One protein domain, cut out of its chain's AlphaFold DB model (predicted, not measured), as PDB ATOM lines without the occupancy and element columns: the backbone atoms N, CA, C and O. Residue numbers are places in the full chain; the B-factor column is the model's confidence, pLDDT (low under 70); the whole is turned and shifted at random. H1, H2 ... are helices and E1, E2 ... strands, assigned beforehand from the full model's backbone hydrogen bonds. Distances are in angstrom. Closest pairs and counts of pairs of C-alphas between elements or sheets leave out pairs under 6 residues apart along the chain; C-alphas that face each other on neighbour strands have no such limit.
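AT A GLANCE: This is residues 142 to 241 of the 242 residues of an uncharacterized protein of Halorhodospira halophila (strain DSM 244 / SL1) (UniProt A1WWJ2). One strongly twisted sheet of six strands forms a wall, with H2 and H3 over the same face and the other face bare. H4 sits between H2 and H3 and touches both, but is not on the sheet; the short H1 only grazes the sheet. The printed part has 100 residues with four named helices and six named strands, in the order H1 H2 E1 E2 E3 E4 H3 E5 E6 H4, and its class is mixed, helices and strands. The sheet runs E1 E2 E3 E4 E6 E5, all antiparallel. The whole is compact and rounded, with a radius of gyration of the C-alphas of 12.2 A and spans of 33 by 28 by 24 A.

HOW THE PARTS SIT: H1, residues 142 to 145, and H2, residues 153 to 162, only just touch, with 3 pairs of C-alphas within 8 A, the closest being those of Ile 145 and Arg 153, 6.0 A apart. E1, residues 166 to 168, E2, residues 172 to 177, E3, residues 180 to 186, and E4, residues 192 to 195, form a meander, each strand the antiparallel neighbour of the one before. Within hydrogen-bond range are N 167 and O 174 at 2.9 A, N 175 and O 183 at 2.9 A, and N 184 and O 194 at 2.8 A. H2 lies over E2 and E3 at a height over the sheet of 10.0 A. H3, residues 201 to 211, is on the same face as H2, at a height over the sheet of 8.9 A. E5, residues 214 to 216, and E6, residues 220 to 224, form a hairpin, with N 216 and O 220 2.8 A apart. E6 is the antiparallel neighbour of E4, with N 193 and O 223 2.8 A apart. H3 lies over E6, and its line stands at 16 degrees to that of E6 on the local plane, along the strands. E4, H3 and E5 make a split strand-helix-strand unit, two strands running the same way with E6 between them in the sheet, and its crossover is right-handed. H4, residues 230 to 240, touches H3 at a shallow tilt of 10 degrees, opposite ways, the closest C-alphas being those of Gln 203 and Val 239, 6.3 A apart. H4 also touches H2, the same way at a tilt of 36 degrees, only just steep, the closest C-alphas being those of Lys 155 and Ala 230, 6.0 A apart. H2 and H3 are apart. In H2, H3 and H4 every O i to N i+4 pair is within hydrogen-bond range; H1 is too short for such a pair.

IN THESE COORDINATES: H1 begins at C-alpha 142, at (118.264, 271.314, 367.983). From first to last C-alpha H2 measures 14.3 A, E2 16.5 A, E3 17.1 A, H3 15.1 A, E6 13.4 A and H4 15.6 A. E3 begins at C-alpha 180, at (99.849, 271.389, 354.444), and H4 ends at C-alpha 240, at (103.469, 258.885, 354.384).

THE WHOLE: The two C-alphas farthest apart are those of Ala 143 and Glu 202, at 33.5 A. The printed part has no cut and no long link; the link from H1 to H2 is short, and the others are tight. The mean pLDDT of the printed part is 89.8, and no printed residue is under 70.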
ATOM      1  N   GLU A 142     117.431 271.952 366.963       93.25
ATOM      2  CA  GLU A 142     118.264 271.314 367.983       93.25
ATOM      3  C   GLU A 142     117.666 271.492 369.382       93.25
ATOM      4  O   GLU A 142     117.600 270.535 370.152       93.25
ATOM      5  N   ALA A 143     117.165 272.691 369.699       89.12
ATOM      6  CA  ALA A 143     116.520 272.966 370.978       89.12
ATOM      7  C   ALA A 143     115.232 272.151 371.166       89.12
ATOM      8  O   ALA A 143     114.915 271.764 372.289       89.12
ATOM      9  N   ILE A 144     114.487 271.875 370.090       92.75
ATOM     10  CA  ILE A 144     113.300 271.014 370.155       92.75
ATOM     11  C   ILE A 144     113.704 269.545 370.285       92.75
ATOM     12  O   ILE A 144     113.157 268.855 371.140       92.75
ATOM     13  N   ILE A 145     114.682 269.069 369.505       94.38
ATOM     14  CA  ILE A 145     115.179 267.684 369.593       94.38
ATOM     15  C   ILE A 145     115.704 267.386 371.001       94.38
ATOM     16  O   ILE A 145     115.382 266.343 371.565       94.38
ATOM     17  N   ALA A 146     116.435 268.319 371.618       93.19
ATOM     18  CA  ALA A 146     116.981 268.152 372.965       93.19
ATOM     19  C   ALA A 146     115.909 267.932 374.053       93.19
ATOM     20  O   ALA A 146     116.214 267.340 375.092       93.19
ATOM     21  N   ARG A 147     114.663 268.371 373.819       91.62
ATOM     22  CA  ARG A 147     113.534 268.181 374.747       91.62
ATOM     23  C   ARG A 147     112.949 266.775 374.712       91.62
ATOM     24  O   ARG A 147     112.258 266.414 375.656       91.62
ATOM     25  N   PHE A 148     113.210 266.002 373.658       92.06
ATOM     26  CA  PHE A 148     112.813 264.599 373.633       92.06
ATOM     27  C   PHE A 148     113.688 263.779 374.587       92.06
ATOM     28  O   PHE A 148     114.877 264.074 374.780       92.06
ATOM     29  N   ALA A 149     113.112 262.717 375.140       92.56
ATOM     30  CA  ALA A 149     113.799 261.694 375.897       92.56
ATOM     31  C   ALA A 149     114.948 261.121 375.063       92.56
ATOM     32  O   ALA A 149     114.836 260.957 373.846       92.56
ATOM     33  N   GLU A 150     116.065 260.813 375.722       93.19
ATOM     34  CA  GLU A 150     117.316 260.430 375.064       93.19
ATOM     35  C   GLU A 150     117.136 259.278 374.062       93.19
ATOM     36  O   GLU A 150     117.669 259.336 372.955       93.19
ATOM     37  N   HIS A 151     116.300 258.287 374.390       92.25
ATOM     38  CA  HIS A 151     116.009 257.142 373.520       92.25
ATOM     39  C   HIS A 151     115.134 257.474 372.299       92.25
ATOM     40  O   HIS A 151     115.078 256.684 371.354       92.25
ATOM     41  N   ASN A 152     114.456 258.623 372.294       93.25
ATOM     42  CA  ASN A 152     113.598 259.072 371.199       93.25
ATOM     43  C   ASN A 152     114.266 260.114 370.291       93.25
ATOM     44  O   ASN A 152     113.889 260.210 369.121       93.25
ATOM     45  N   ARG A 153     115.309 260.821 370.753       94.69
ATOM     46  CA  ARG A 153     116.053 261.805 369.932       94.69
ATOM     47  C   ARG A 153     116.528 261.245 368.581       94.69
ATOM     48  O   ARG A 153     116.218 261.877 367.569       94.69
ATOM     49  N   PRO A 154     117.135 260.039 368.494       94.75
ATOM     50  CA  PRO A 154     117.590 259.495 367.210       94.75
ATOM     51  C   PRO A 154     116.448 259.247 366.214       94.75
ATOM     52  O   PRO A 154     116.637 259.316 365.001       94.75
ATOM     53  N   LYS A 155     115.236 258.966 366.711       95.12
ATOM     54  CA  LYS A 155     114.042 258.762 365.878       95.12
ATOM     55  C   LYS A 155     113.597 260.080 365.252       95.12
ATOM     56  O   LYS A 155     113.263 260.122 364.071       95.12
ATOM     57  N   VAL A 156     113.620 261.156 366.037       94.81
ATOM     58  CA  VAL A 156     113.261 262.507 365.590       94.81
ATOM     59  C   VAL A 156     114.281 263.044 364.588       94.81
ATOM     60  O   VAL A 156     113.896 263.548 363.537       94.81
ATOM     61  N   GLU A 157     115.574 262.860 364.852       95.38
ATOM     62  CA  GLU A 157     116.643 263.205 363.907       95.38
ATOM     63  C   GLU A 157     116.467 262.475 362.571       95.38
ATOM     64  O   GLU A 157     116.581 263.079 361.502       95.38
ATOM     65  N   ARG A 158     116.110 261.187 362.618       94.50
ATOM     66  CA  ARG A 158     115.847 260.383 361.422       94.50
ATOM     67  C   ARG A 158     114.615 260.859 360.647       94.50
ATOM     68  O   ARG A 158     114.649 260.871 359.419       94.50
ATOM     69  N   LEU A 159     113.563 261.323 361.329       95.19
ATOM     70  CA  LEU A 159     112.425 261.982 360.674       95.19
ATOM     71  C   LEU A 159     112.861 263.261 359.944       95.19
ATOM     72  O   LEU A 159     112.473 263.459 358.797       95.19
ATOM     73  N   CYS A 160     113.691 264.100 360.569       94.69
ATOM     74  CA  CYS A 160     114.233 265.312 359.944       94.69
ATOM     75  C   CYS A 160     115.103 265.004 358.715       94.69
ATOM     76  O   CYS A 160     115.037 265.725 357.721       94.69
ATOM     77  N   GLN A 161     115.892 263.926 358.761       93.62
ATOM     78  CA  GLN A 161     116.701 263.472 357.625       93.62
ATOM     79  C   GLN A 161     115.834 262.926 356.483       93.62
ATOM     80  O   GLN A 161     116.089 263.219 355.317       93.62
ATOM     81  N   GLY A 162     114.805 262.140 356.810       92.06
ATOM     82  CA  GLY A 162     113.922 261.507 355.830       92.06
ATOM     83  C   GLY A 162     112.823 262.411 355.270       92.06
ATOM     84  O   GLY A 162     112.213 262.074 354.256       92.06
ATOM     85  N   TRP A 163     112.568 263.557 355.903       93.75
ATOM     86  CA  TRP A 163     111.538 264.506 355.500       93.75
ATOM     87  C   TRP A 163     112.071 265.943 355.548       93.75
ATOM     88  O   TRP A 163     111.873 266.628 356.546       93.75
ATOM     89  N   PRO A 164     112.714 266.448 354.479       89.50
ATOM     90  CA  PRO A 164     113.433 267.726 354.511       89.50
ATOM     91  C   PRO A 164     112.522 268.960 354.624       89.50
ATOM     92  O   PRO A 164     112.985 270.041 354.977       89.50
ATOM     93  N   GLN A 165     111.221 268.827 354.341       93.31
ATOM     94  CA  GLN A 165     110.238 269.906 354.487       93.31
ATOM     95  C   GLN A 165     109.683 269.948 355.917       93.31
ATOM     96  O   GLN A 165     108.552 269.525 356.169       93.31
ATOM     97  N   TYR A 166     110.479 270.454 356.857       94.56
ATOM     98  CA  TYR A 166     110.068 270.638 358.247       94.56
ATOM     99  C   TYR A 166     110.470 272.010 358.785       94.56
ATOM    100  O   TYR A 166     111.334 272.692 358.236       94.56
ATOM    101  N   ARG A 167     109.825 272.424 359.874       93.38
ATOM    102  CA  ARG A 167     110.186 273.636 360.614       93.38
ATOM    103  C   ARG A 167     109.933 273.471 362.111       93.38
ATOM    104  O   ARG A 167     109.002 272.749 362.487       93.38
ATOM    105  N   PRO A 168     110.698 274.160 362.964       91.50
ATOM    106  CA  PRO A 168     110.404 274.201 364.384       91.50
ATOM    107  C   PRO A 168     109.136 275.006 364.694       91.50
ATOM    108  O   PRO A 168     108.896 276.078 364.131       91.50
ATOM    109  N   GLY A 169     108.320 274.474 365.600       84.44
ATOM    110  CA  GLY A 169     107.258 275.183 366.310       84.44
ATOM    111  C   GLY A 169     107.710 275.612 367.712       84.44
ATOM    112  O   GLY A 169     108.895 275.646 368.020       84.44
ATOM    113  N   ALA A 170     106.764 275.932 368.597       79.69
ATOM    114  CA  ALA A 170     107.095 276.305 369.979       79.69
ATOM    115  C   ALA A 170     107.567 275.102 370.826       79.69
ATOM    116  O   ALA A 170     108.442 275.231 371.686       79.69
ATOM    117  N   SER A 171     106.978 273.930 370.584       81.56
ATOM    118  CA  SER A 171     107.170 272.698 371.366       81.56
ATOM    119  C   SER A 171     107.062 271.424 370.514       81.56
ATOM    120  O   SER A 171     106.820 270.335 371.029       81.56
ATOM    121  N   GLU A 172     107.193 271.560 369.196       91.69
ATOM    122  CA  GLU A 172     107.010 270.471 368.240       91.69
ATOM    123  C   GLU A 172     107.790 270.745 366.955       91.69
ATOM    124  O   GLU A 172     108.010 271.900 366.590       91.69
ATOM    125  N   LEU A 173     108.170 269.689 366.240       95.06
ATOM    126  CA  LEU A 173     108.641 269.801 364.860       95.06
ATOM    127  C   LEU A 173     107.470 269.556 363.917       95.06
ATOM    128  O   LEU A 173     106.751 268.567 364.055       95.06
ATOM    129  N   ILE A 174     107.275 270.461 362.962       95.44
ATOM    130  CA  ILE A 174     106.145 270.449 362.034       95.44
ATOM    131  C   ILE A 174     106.644 269.987 360.669       95.44
ATOM    132  O   ILE A 174     107.460 270.674 360.059       95.44
ATOM    133  N   PHE A 175     106.112 268.870 360.174       95.44
ATOM    134  CA  PHE A 175     106.469 268.279 358.886       95.44
ATOM    135  C   PHE A 175     105.371 268.552 357.856       95.44
ATOM    136  O   PHE A 175     104.184 268.266 358.071       95.44
ATOM    137  N   THR A 176     105.756 269.147 356.730       94.12
ATOM    138  CA  THR A 176     104.829 269.676 355.726       94.12
ATOM    139  C   THR A 176     105.018 269.036 354.360       94.12
ATOM    140  O   THR A 176     106.120 268.624 354.019       94.12
ATOM    141  N   ARG A 177     103.952 269.027 353.556       89.56
ATOM    142  CA  ARG A 177     104.002 268.796 352.107       89.56
ATOM    143  C   ARG A 177     103.334 269.974 351.413       89.56
ATOM    144  O   ARG A 177     102.110 270.140 351.491       89.56
ATOM    145  N   GLY A 178     104.143 270.831 350.794       86.81
ATOM    146  CA  GLY A 178     103.683 272.144 350.340       86.81
ATOM    147  C   GLY A 178     103.192 272.987 351.522       86.81
ATOM    148  O   GLY A 178     103.887 273.132 352.521       86.81
ATOM    149  N   THR A 179     101.971 273.520 351.448       85.81
ATOM    150  CA  THR A 179     101.393 274.355 352.521       85.81
ATOM    151  C   THR A 179     100.720 273.558 353.641       85.81
ATOM    152  O   THR A 179     100.294 274.137 354.641       85.81
ATOM    153  N   ARG A 180     100.591 272.232 353.498       89.88
ATOM    154  CA  ARG A 180      99.849 271.389 354.444       89.88
ATOM    155  C   ARG A 180     100.784 270.741 355.452       89.88
ATOM    156  O   ARG A 180     101.785 270.146 355.074       89.88
ATOM    157  N   THR A 181     100.410 270.785 356.729       92.81
ATOM    158  CA  THR A 181     101.057 269.980 357.777       92.81
ATOM    159  C   THR A 181     100.540 268.552 357.706       92.81
ATOM    160  O   THR A 181      99.343 268.336 357.888       92.81
ATOM    161  N   LEU A 182     101.416 267.580 357.459       92.69
ATOM    162  CA  LEU A 182     101.028 266.168 357.425       92.69
ATOM    163  C   LEU A 182     101.191 265.505 358.780       92.69
ATOM    164  O   LEU A 182     100.315 264.753 359.201       92.69
ATOM    165  N   PHE A 183     102.283 265.800 359.477       94.38
ATOM    166  CA  PHE A 183     102.493 265.292 360.818       94.38
ATOM    167  C   PHE A 183     103.375 266.220 361.649       94.38
ATOM    168  O   PHE A 183     103.991 267.157 361.138       94.38
ATOM    169  N   ARG A 184     103.387 265.981 362.957       95.12
ATOM    170  CA  ARG A 184     104.164 266.734 363.936       95.12
ATOM    171  C   ARG A 184     104.835 265.767 364.898       95.12
ATOM    172  O   ARG A 184     104.183 264.824 365.336       95.12
ATOM    173  N   ALA A 185     106.095 266.009 365.239       95.81
ATOM    174  CA  ALA A 185     106.748 265.334 366.356       95.81
ATOM    175  C   ALA A 185     106.591 266.199 367.605       95.81
ATOM    176  O   ALA A 185     107.043 267.344 367.623       95.81
ATOM    177  N   VAL A 186     105.933 265.653 368.624       93.50
ATOM    178  CA  VAL A 186     105.483 266.382 369.809       93.50
ATOM    179  C   VAL A 186     106.241 265.907 371.045       93.50
ATOM    180  O   VAL A 186     106.291 264.705 371.297       93.50
ATOM    181  N   CYS A 187     106.775 266.850 371.831       87.44
ATOM    182  CA  CYS A 187     107.530 266.571 373.060       87.44
ATOM    183  C   CYS A 187     106.847 267.065 374.354       87.44
ATOM    184  O   CYS A 187     107.499 267.175 375.386       87.44
ATOM    185  N   TYR A 188     105.555 267.418 374.321       77.25
ATOM    186  CA  TYR A 188     104.791 267.792 375.521       77.25
ATOM    187  C   TYR A 188     103.810 266.684 375.922       77.25
ATOM    188  O   TYR A 188     103.273 265.991 375.059       77.25
ATOM    189  N   SER A 189     103.528 266.557 377.226       74.62
ATOM    190  CA  SER A 189     102.744 265.478 377.863       74.62
ATOM    191  C   SER A 189     103.380 264.087 377.712       74.62
ATOM    192  O   SER A 189     104.201 263.699 378.533       74.62
ATOM    193  N   THR A 190     103.042 263.368 376.646       84.62
ATOM    194  CA  THR A 190     103.641 262.095 376.228       84.62
ATOM    195  C   THR A 190     104.203 262.251 374.822       84.62
ATOM    196  O   THR A 190     103.503 262.769 373.950       84.62
ATOM    197  N   GLU A 191     105.422 261.786 374.558       91.38
ATOM    198  CA  GLU A 191     106.047 261.936 373.241       91.38
ATOM    199  C   GLU A 191     105.318 261.121 372.171       91.38
ATOM    200  O   GLU A 191     105.209 259.894 372.247       91.38
ATOM    201  N   HIS A 192     104.826 261.803 371.136       94.12
ATOM    202  CA  HIS A 192     104.099 261.156 370.047       94.12
ATOM    203  C   HIS A 192     104.278 261.864 368.703       94.12
ATOM    204  O   HIS A 192     104.618 263.047 368.619       94.12
ATOM    205  N   LEU A 193     103.995 261.126 367.634       94.19
ATOM    206  CA  LEU A 193     103.700 261.673 366.322       94.19
ATOM    207  C   LEU A 193     102.212 261.993 366.219       94.19
ATOM    208  O   LEU A 193     101.364 261.119 366.377       94.19
ATOM    209  N   TYR A 194     101.894 263.242 365.909       94.00
ATOM    210  CA  TYR A 194     100.546 263.675 365.573       94.00
ATOM    211  C   TYR A 194     100.395 263.736 364.055       94.00
ATOM    212  O   TYR A 194     100.975 264.612 363.417       94.00
ATOM    213  N   VAL A 195      99.626 262.825 363.466       92.44
ATOM    214  CA  VAL A 195      99.400 262.733 362.017       92.44
ATOM    215  C   VAL A 195      98.031 263.310 361.675       92.44
ATOM    216  O   VAL A 195      97.015 262.885 362.219       92.44
ATOM    217  N   THR A 196      97.997 264.301 360.788       90.62
ATOM    218  CA  THR A 196      96.792 265.084 360.494       90.62
ATOM    219  C   THR A 196      95.825 264.357 359.558       90.62
ATOM    220  O   THR A 196      96.146 263.355 358.913       90.62
ATOM    221  N   GLU A 197      94.621 264.912 359.420       80.62
ATOM    222  CA  GLU A 197      93.586 264.406 358.514       80.62
ATOM    223  C   GLU A 197      93.926 264.536 357.013       80.62
ATOM    224  O   GLU A 197      93.204 264.011 356.163       80.62
ATOM    225  N   TYR A 198      95.022 265.214 356.660       82.31
ATOM    226  CA  TYR A 198      95.446 265.387 355.267       82.31
ATOM    227  C   TYR A 198      96.200 264.177 354.701       82.31
ATOM    228  O   TYR A 198      96.443 264.112 353.495       82.31
ATOM    229  N   VAL A 199      96.574 263.228 355.559       85.31
ATOM    230  CA  VAL A 199      97.134 261.926 355.177       85.31
ATOM    231  C   VAL A 199      96.001 260.995 354.741       85.31
ATOM    232  O   VAL A 199      94.923 261.043 355.322       85.31
ATOM    233  N   ALA A 200      96.198 260.143 353.732       87.69
ATOM    234  CA  ALA A 200      95.122 259.287 353.232       87.69
ATOM    235  C   ALA A 200      94.603 258.327 354.319       87.69
ATOM    236  O   ALA A 200      95.357 257.859 355.173       87.69
ATOM    237  N   ARG A 201      93.307 257.993 354.274       87.50
ATOM    238  CA  ARG A 201      92.664 257.133 355.285       87.50
ATOM    239  C   ARG A 201      93.371 255.783 355.452       87.50
ATOM    240  O   ARG A 201      93.537 255.346 356.585       87.50
ATOM    241  N   GLU A 202      93.817 255.170 354.358       89.19
ATOM    242  CA  GLU A 202      94.546 253.892 354.384       89.19
ATOM    243  C   GLU A 202      95.901 254.009 355.087       89.19
ATOM    244  O   GLU A 202      96.248 253.170 355.911       89.19
ATOM    245  N   GLN A 203      96.637 255.096 354.840       89.69
ATOM    246  CA  GLN A 203      97.897 255.372 355.533       89.69
ATOM    247  C   GLN A 203      97.647 255.565 357.033       89.69
ATOM    248  O   GLN A 203      98.356 254.992 357.852       89.69
ATOM    249  N   ARG A 204      96.596 256.305 357.415       90.12
ATOM    250  CA  ARG A 204      96.219 256.479 358.829       90.12
ATOM    251  C   ARG A 204      95.822 255.164 359.493       90.12
ATOM    252  O   ARG A 204      96.257 254.902 360.607       90.12
ATOM    253  N   LYS A 205      95.047 254.321 358.808       90.12
ATOM    254  CA  LYS A 205      94.696 252.983 359.296       90.12
ATOM    255  C   LYS A 205      95.945 252.124 359.495       90.12
ATOM    256  O   LYS A 205      96.093 251.508 360.541       90.12
ATOM    257  N   HIS A 206      96.883 252.167 358.552       90.56
ATOM    258  CA  HIS A 206      98.165 251.475 358.683       90.56
ATOM    259  C   HIS A 206      98.954 251.935 359.916       90.56
ATOM    260  O   HIS A 206      99.573 251.113 360.590       90.56
ATOM    261  N   LEU A 207      98.917 253.231 360.245       91.25
ATOM    262  CA  LEU A 207      99.567 253.743 361.453       91.25
ATOM    263  C   LEU A 207      98.935 253.202 362.741       91.25
ATOM    264  O   LEU A 207      99.657 252.873 363.680       91.25
ATOM    265  N   VAL A 208      97.608 253.086 362.769       91.75
ATOM    266  CA  VAL A 208      96.866 252.479 363.883       91.75
ATOM    267  C   VAL A 208      97.251 251.008 364.024       91.75
ATOM    268  O   VAL A 208      97.744 250.600 365.073       91.75
ATOM    269  N   ASP A 209      97.113 250.241 362.942       91.88
ATOM    270  CA  ASP A 209      97.286 248.786 362.948       91.88
ATOM    271  C   ASP A 209      98.733 248.371 363.268       91.88
ATOM    272  O   ASP A 209      98.960 247.381 363.961       91.88
ATOM    273  N   ARG A 210      99.727 249.121 362.770       90.69
ATOM    274  CA  ARG A 210     101.146 248.762 362.911       90.69
ATOM    275  C   ARG A 210     101.823 249.387 364.122       90.69
ATOM    276  O   ARG A 210     102.657 248.735 364.744       90.69
ATOM    277  N   PHE A 211     101.524 250.648 364.416       91.75
ATOM    278  CA  PHE A 211     102.245 251.415 365.434       91.75
ATOM    279  C   PHE A 211     101.392 251.701 366.675       91.75
ATOM    280  O   PHE A 211     101.831 252.436 367.556       91.75
ATOM    281  N   GLY A 212     100.190 251.120 366.769       90.88
ATOM    282  CA  GLY A 212      99.295 251.318 367.909       90.88
ATOM    283  C   GLY A 212      98.841 252.769 368.036       90.88
ATOM    284  O   GLY A 212      98.814 253.307 369.137       90.88
ATOM    285  N   GLY A 213      98.581 253.424 366.903       90.69
ATOM    286  CA  GLY A 213      98.090 254.795 366.893       90.69
ATOM    287  C   GLY A 213      96.638 254.904 367.361       90.69
ATOM    288  O   GLY A 213      95.808 254.071 367.008       90.69
ATOM    289  N   ASP A 214      96.314 255.974 368.081       91.94
ATOM    290  CA  ASP A 214      94.959 256.270 368.541       91.94
ATOM    291  C   ASP A 214      94.287 257.308 367.644       91.94
ATOM    292  O   ASP A 214      94.876 258.341 367.300       91.94
ATOM    293  N   TRP A 215      93.023 257.062 367.288       89.25
ATOM    294  CA  TRP A 215      92.206 258.052 366.592       89.25
ATOM    295  C   TRP A 215      91.922 259.242 367.504       89.25
ATOM    296  O   TRP A 215      91.462 259.093 368.635       89.25
ATOM    297  N   TYR A 216      92.160 260.437 366.981       84.06
ATOM    298  CA  TYR A 216      91.940 261.698 367.668       84.06
ATOM    299  C   TYR A 216      90.905 262.550 366.926       84.06
ATOM    300  O   TYR A 216      90.543 262.283 365.775       84.06
ATOM    301  N   GLN A 217      90.401 263.581 367.606       76.31
ATOM    302  CA  GLN A 217      89.393 264.496 367.072       76.31
ATOM    303  C   GLN A 217      89.776 265.018 365.678       76.31
ATOM    304  O   GLN A 217      90.942 265.298 365.401       76.31
ATOM    305  N   GLY A 218      88.783 265.123 364.791       75.56
ATOM    306  CA  GLY A 218      89.003 265.539 363.403       75.56
ATOM    307  C   GLY A 218      89.676 264.481 362.522       75.56
ATOM    308  O   GLY A 218      90.161 264.807 361.453       75.56
ATOM    309  N   GLY A 219      89.742 263.210 362.939       81.00
ATOM    310  CA  GLY A 219      90.287 262.133 362.100       81.00
ATOM    311  C   GLY A 219      91.816 262.113 361.998       81.00
ATOM    312  O   GLY A 219      92.358 261.438 361.117       81.00
ATOM    313  N   ALA A 220      92.498 262.834 362.890       89.75
ATOM    314  CA  ALA A 220      93.935 262.729 363.113       89.75
ATOM    315  C   ALA A 220      94.290 261.442 363.880       89.75
ATOM    316  O   ALA A 220      93.426 260.828 364.504       89.75
ATOM    317  N   ILE A 221      95.564 261.049 363.853       93.56
ATOM    318  CA  ILE A 221      96.107 259.905 364.599       93.56
ATOM    319  C   ILE A 221      97.232 260.375 365.518       93.56
ATOM    320  O   ILE A 221      98.078 261.164 365.100       93.56
ATOM    321  N   LYS A 222      97.283 259.847 366.741       93.69
ATOM    322  CA  LYS A 222      98.439 259.968 367.637       93.69
ATOM    323  C   LYS A 222      99.186 258.643 367.692       93.69
ATOM    324  O   LYS A 222      98.599 257.646 368.080       93.69
ATOM    325  N   VAL A 223     100.465 258.626 367.328       93.62
ATOM    326  CA  VAL A 223     101.326 257.436 367.400       93.62
ATOM    327  C   VAL A 223     102.393 257.652 368.475       93.62
ATOM    328  O   VAL A 223     103.227 258.540 368.301       93.62
ATOM    329  N   PRO A 224     102.412 256.883 369.575       92.44
ATOM    330  CA  PRO A 224     103.432 257.033 370.614       92.44
ATOM    331  C   PRO A 224     104.846 256.754 370.083       92.44
ATOM    332  O   PRO A 224     105.057 255.767 369.374       92.44
ATOM    333  N   PHE A 225     105.841 257.568 370.459       91.44
ATOM    334  CA  PHE A 225     107.228 257.355 370.010       91.44
ATOM    335  C   PHE A 225     107.820 256.029 370.501       91.44
ATOM    336  O   PHE A 225     108.634 255.420 369.804       91.44
ATOM    337  N   ASP A 226     107.375 255.524 371.652       88.00
ATOM    338  CA  ASP A 226     107.824 254.234 372.190       88.00
ATOM    339  C   ASP A 226     107.400 253.039 371.317       88.00
ATOM    340  O   ASP A 226     107.986 251.962 371.408       88.00
ATOM    341  N   ARG A 227     106.412 253.225 370.431       87.31
ATOM    342  CA  ARG A 227     105.969 252.221 369.449       87.31
ATOM    343  C   ARG A 227     106.648 252.360 368.084       87.31
ATOM    344  O   ARG A 227     106.432 251.523 367.211       87.31
ATOM    345  N   LEU A 228     107.459 253.400 367.896       87.50
ATOM    346  CA  LEU A 228     108.238 253.654 366.687       87.50
ATOM    347  C   LEU A 228     109.700 253.321 366.967       87.50
ATOM    348  O   LEU A 228     110.428 254.126 367.535       87.50
ATOM    349  N   ASP A 229     110.145 252.131 366.589       85.75
ATOM    350  CA  ASP A 229     111.572 251.820 366.535       85.75
ATOM    351  C   ASP A 229     112.226 252.463 365.295       85.75
ATOM    352  O   ASP A 229     111.551 253.048 364.444       85.75
ATOM    353  N   ALA A 230     113.557 252.404 365.185       79.25
ATOM    354  CA  ALA A 230     114.262 253.017 364.055       79.25
ATOM    355  C   ALA A 230     113.796 252.481 362.676       79.25
ATOM    356  O   ALA A 230     113.544 253.304 361.793       79.25
ATOM    357  N   PRO A 231     113.582 251.161 362.478       86.81
ATOM    358  CA  PRO A 231     112.948 250.643 361.260       86.81
ATOM    359  C   PRO A 231     111.505 251.130 361.069       86.81
ATOM    360  O   PRO A 231     111.056 251.348 359.943       86.81
ATOM    361  N   GLY A 232     110.761 251.314 362.159       87.69
ATOM    362  CA  GLY A 232     109.414 251.866 362.162       87.69
ATOM    363  C   GLY A 232     109.361 253.302 361.654       87.69
ATOM    364  O   GLY A 232     108.434 253.637 360.918       87.69
ATOM    365  N   VAL A 233     110.373 254.120 361.963       90.25
ATOM    366  CA  VAL A 233     110.512 255.483 361.421       90.25
ATOM    367  C   VAL A 233     110.691 255.457 359.902       90.25
ATOM    368  O   VAL A 233     109.976 256.168 359.197       90.25
ATOM    369  N   ASP A 234     111.569 254.599 359.379       89.44
ATOM    370  CA  ASP A 234     111.767 254.461 357.925       89.44
ATOM    371  C   ASP A 234     110.496 253.987 357.224       89.44
ATOM    372  O   ASP A 234     110.093 254.517 356.183       89.44
ATOM    373  N   HIS A 235     109.825 253.001 357.825       89.38
ATOM    374  CA  HIS A 235     108.561 252.494 357.314       89.38
ATOM    375  C   HIS A 235     107.499 253.596 357.299       89.38
ATOM    376  O   HIS A 235     106.799 253.754 356.301       89.38
ATOM    377  N   LEU A 236     107.396 254.389 358.365       90.69
ATOM    378  CA  LEU A 236     106.477 255.521 358.447       90.69
ATOM    379  C   LEU A 236     106.747 256.547 357.341       90.69
ATOM    380  O   LEU A 236     105.807 256.961 356.666       90.69
ATOM    381  N   LEU A 237     108.011 256.906 357.106       89.75
ATOM    382  CA  LEU A 237     108.394 257.824 356.030       89.75
ATOM    383  C   LEU A 237     107.993 257.283 354.649       89.75
ATOM    384  O   LEU A 237     107.444 258.027 353.834       89.75
ATOM    385  N   SER A 238     108.175 255.977 354.415       88.69
ATOM    386  CA  SER A 238     107.754 255.316 353.170       88.69
ATOM    387  C   SER A 238     106.233 255.304 352.988       88.69
ATOM    388  O   SER A 238     105.738 255.465 351.874       88.69
ATOM    389  N   VAL A 239     105.485 255.150 354.086       86.44
ATOM    390  CA  VAL A 239     104.023 255.105 354.068       86.44
ATOM    391  C   VAL A 239     103.455 256.491 353.827       86.44
ATOM    392  O   VAL A 239     102.498 256.612 353.069       86.44
ATOM    393  N   LEU A 240     104.002 257.526 354.468       84.62
ATOM    394  CA  LEU A 240     103.469 258.885 354.384       84.62
ATOM    395  C   LEU A 240     103.849 259.597 353.082       84.62
ATOM    396  O   LEU A 240     103.020 260.359 352.575       84.62
ATOM    397  N   GLY A 241     105.028 259.292 352.528       74.81
ATOM    398  CA  GLY A 241     105.519 259.796 351.245       74.81
ATOM    399  C   GLY A 241     105.795 261.310 351.257       74.81
ATOM    400  O   GLY A 241     104.820 262.070 351.302       74.81
TER     401      GLY A 241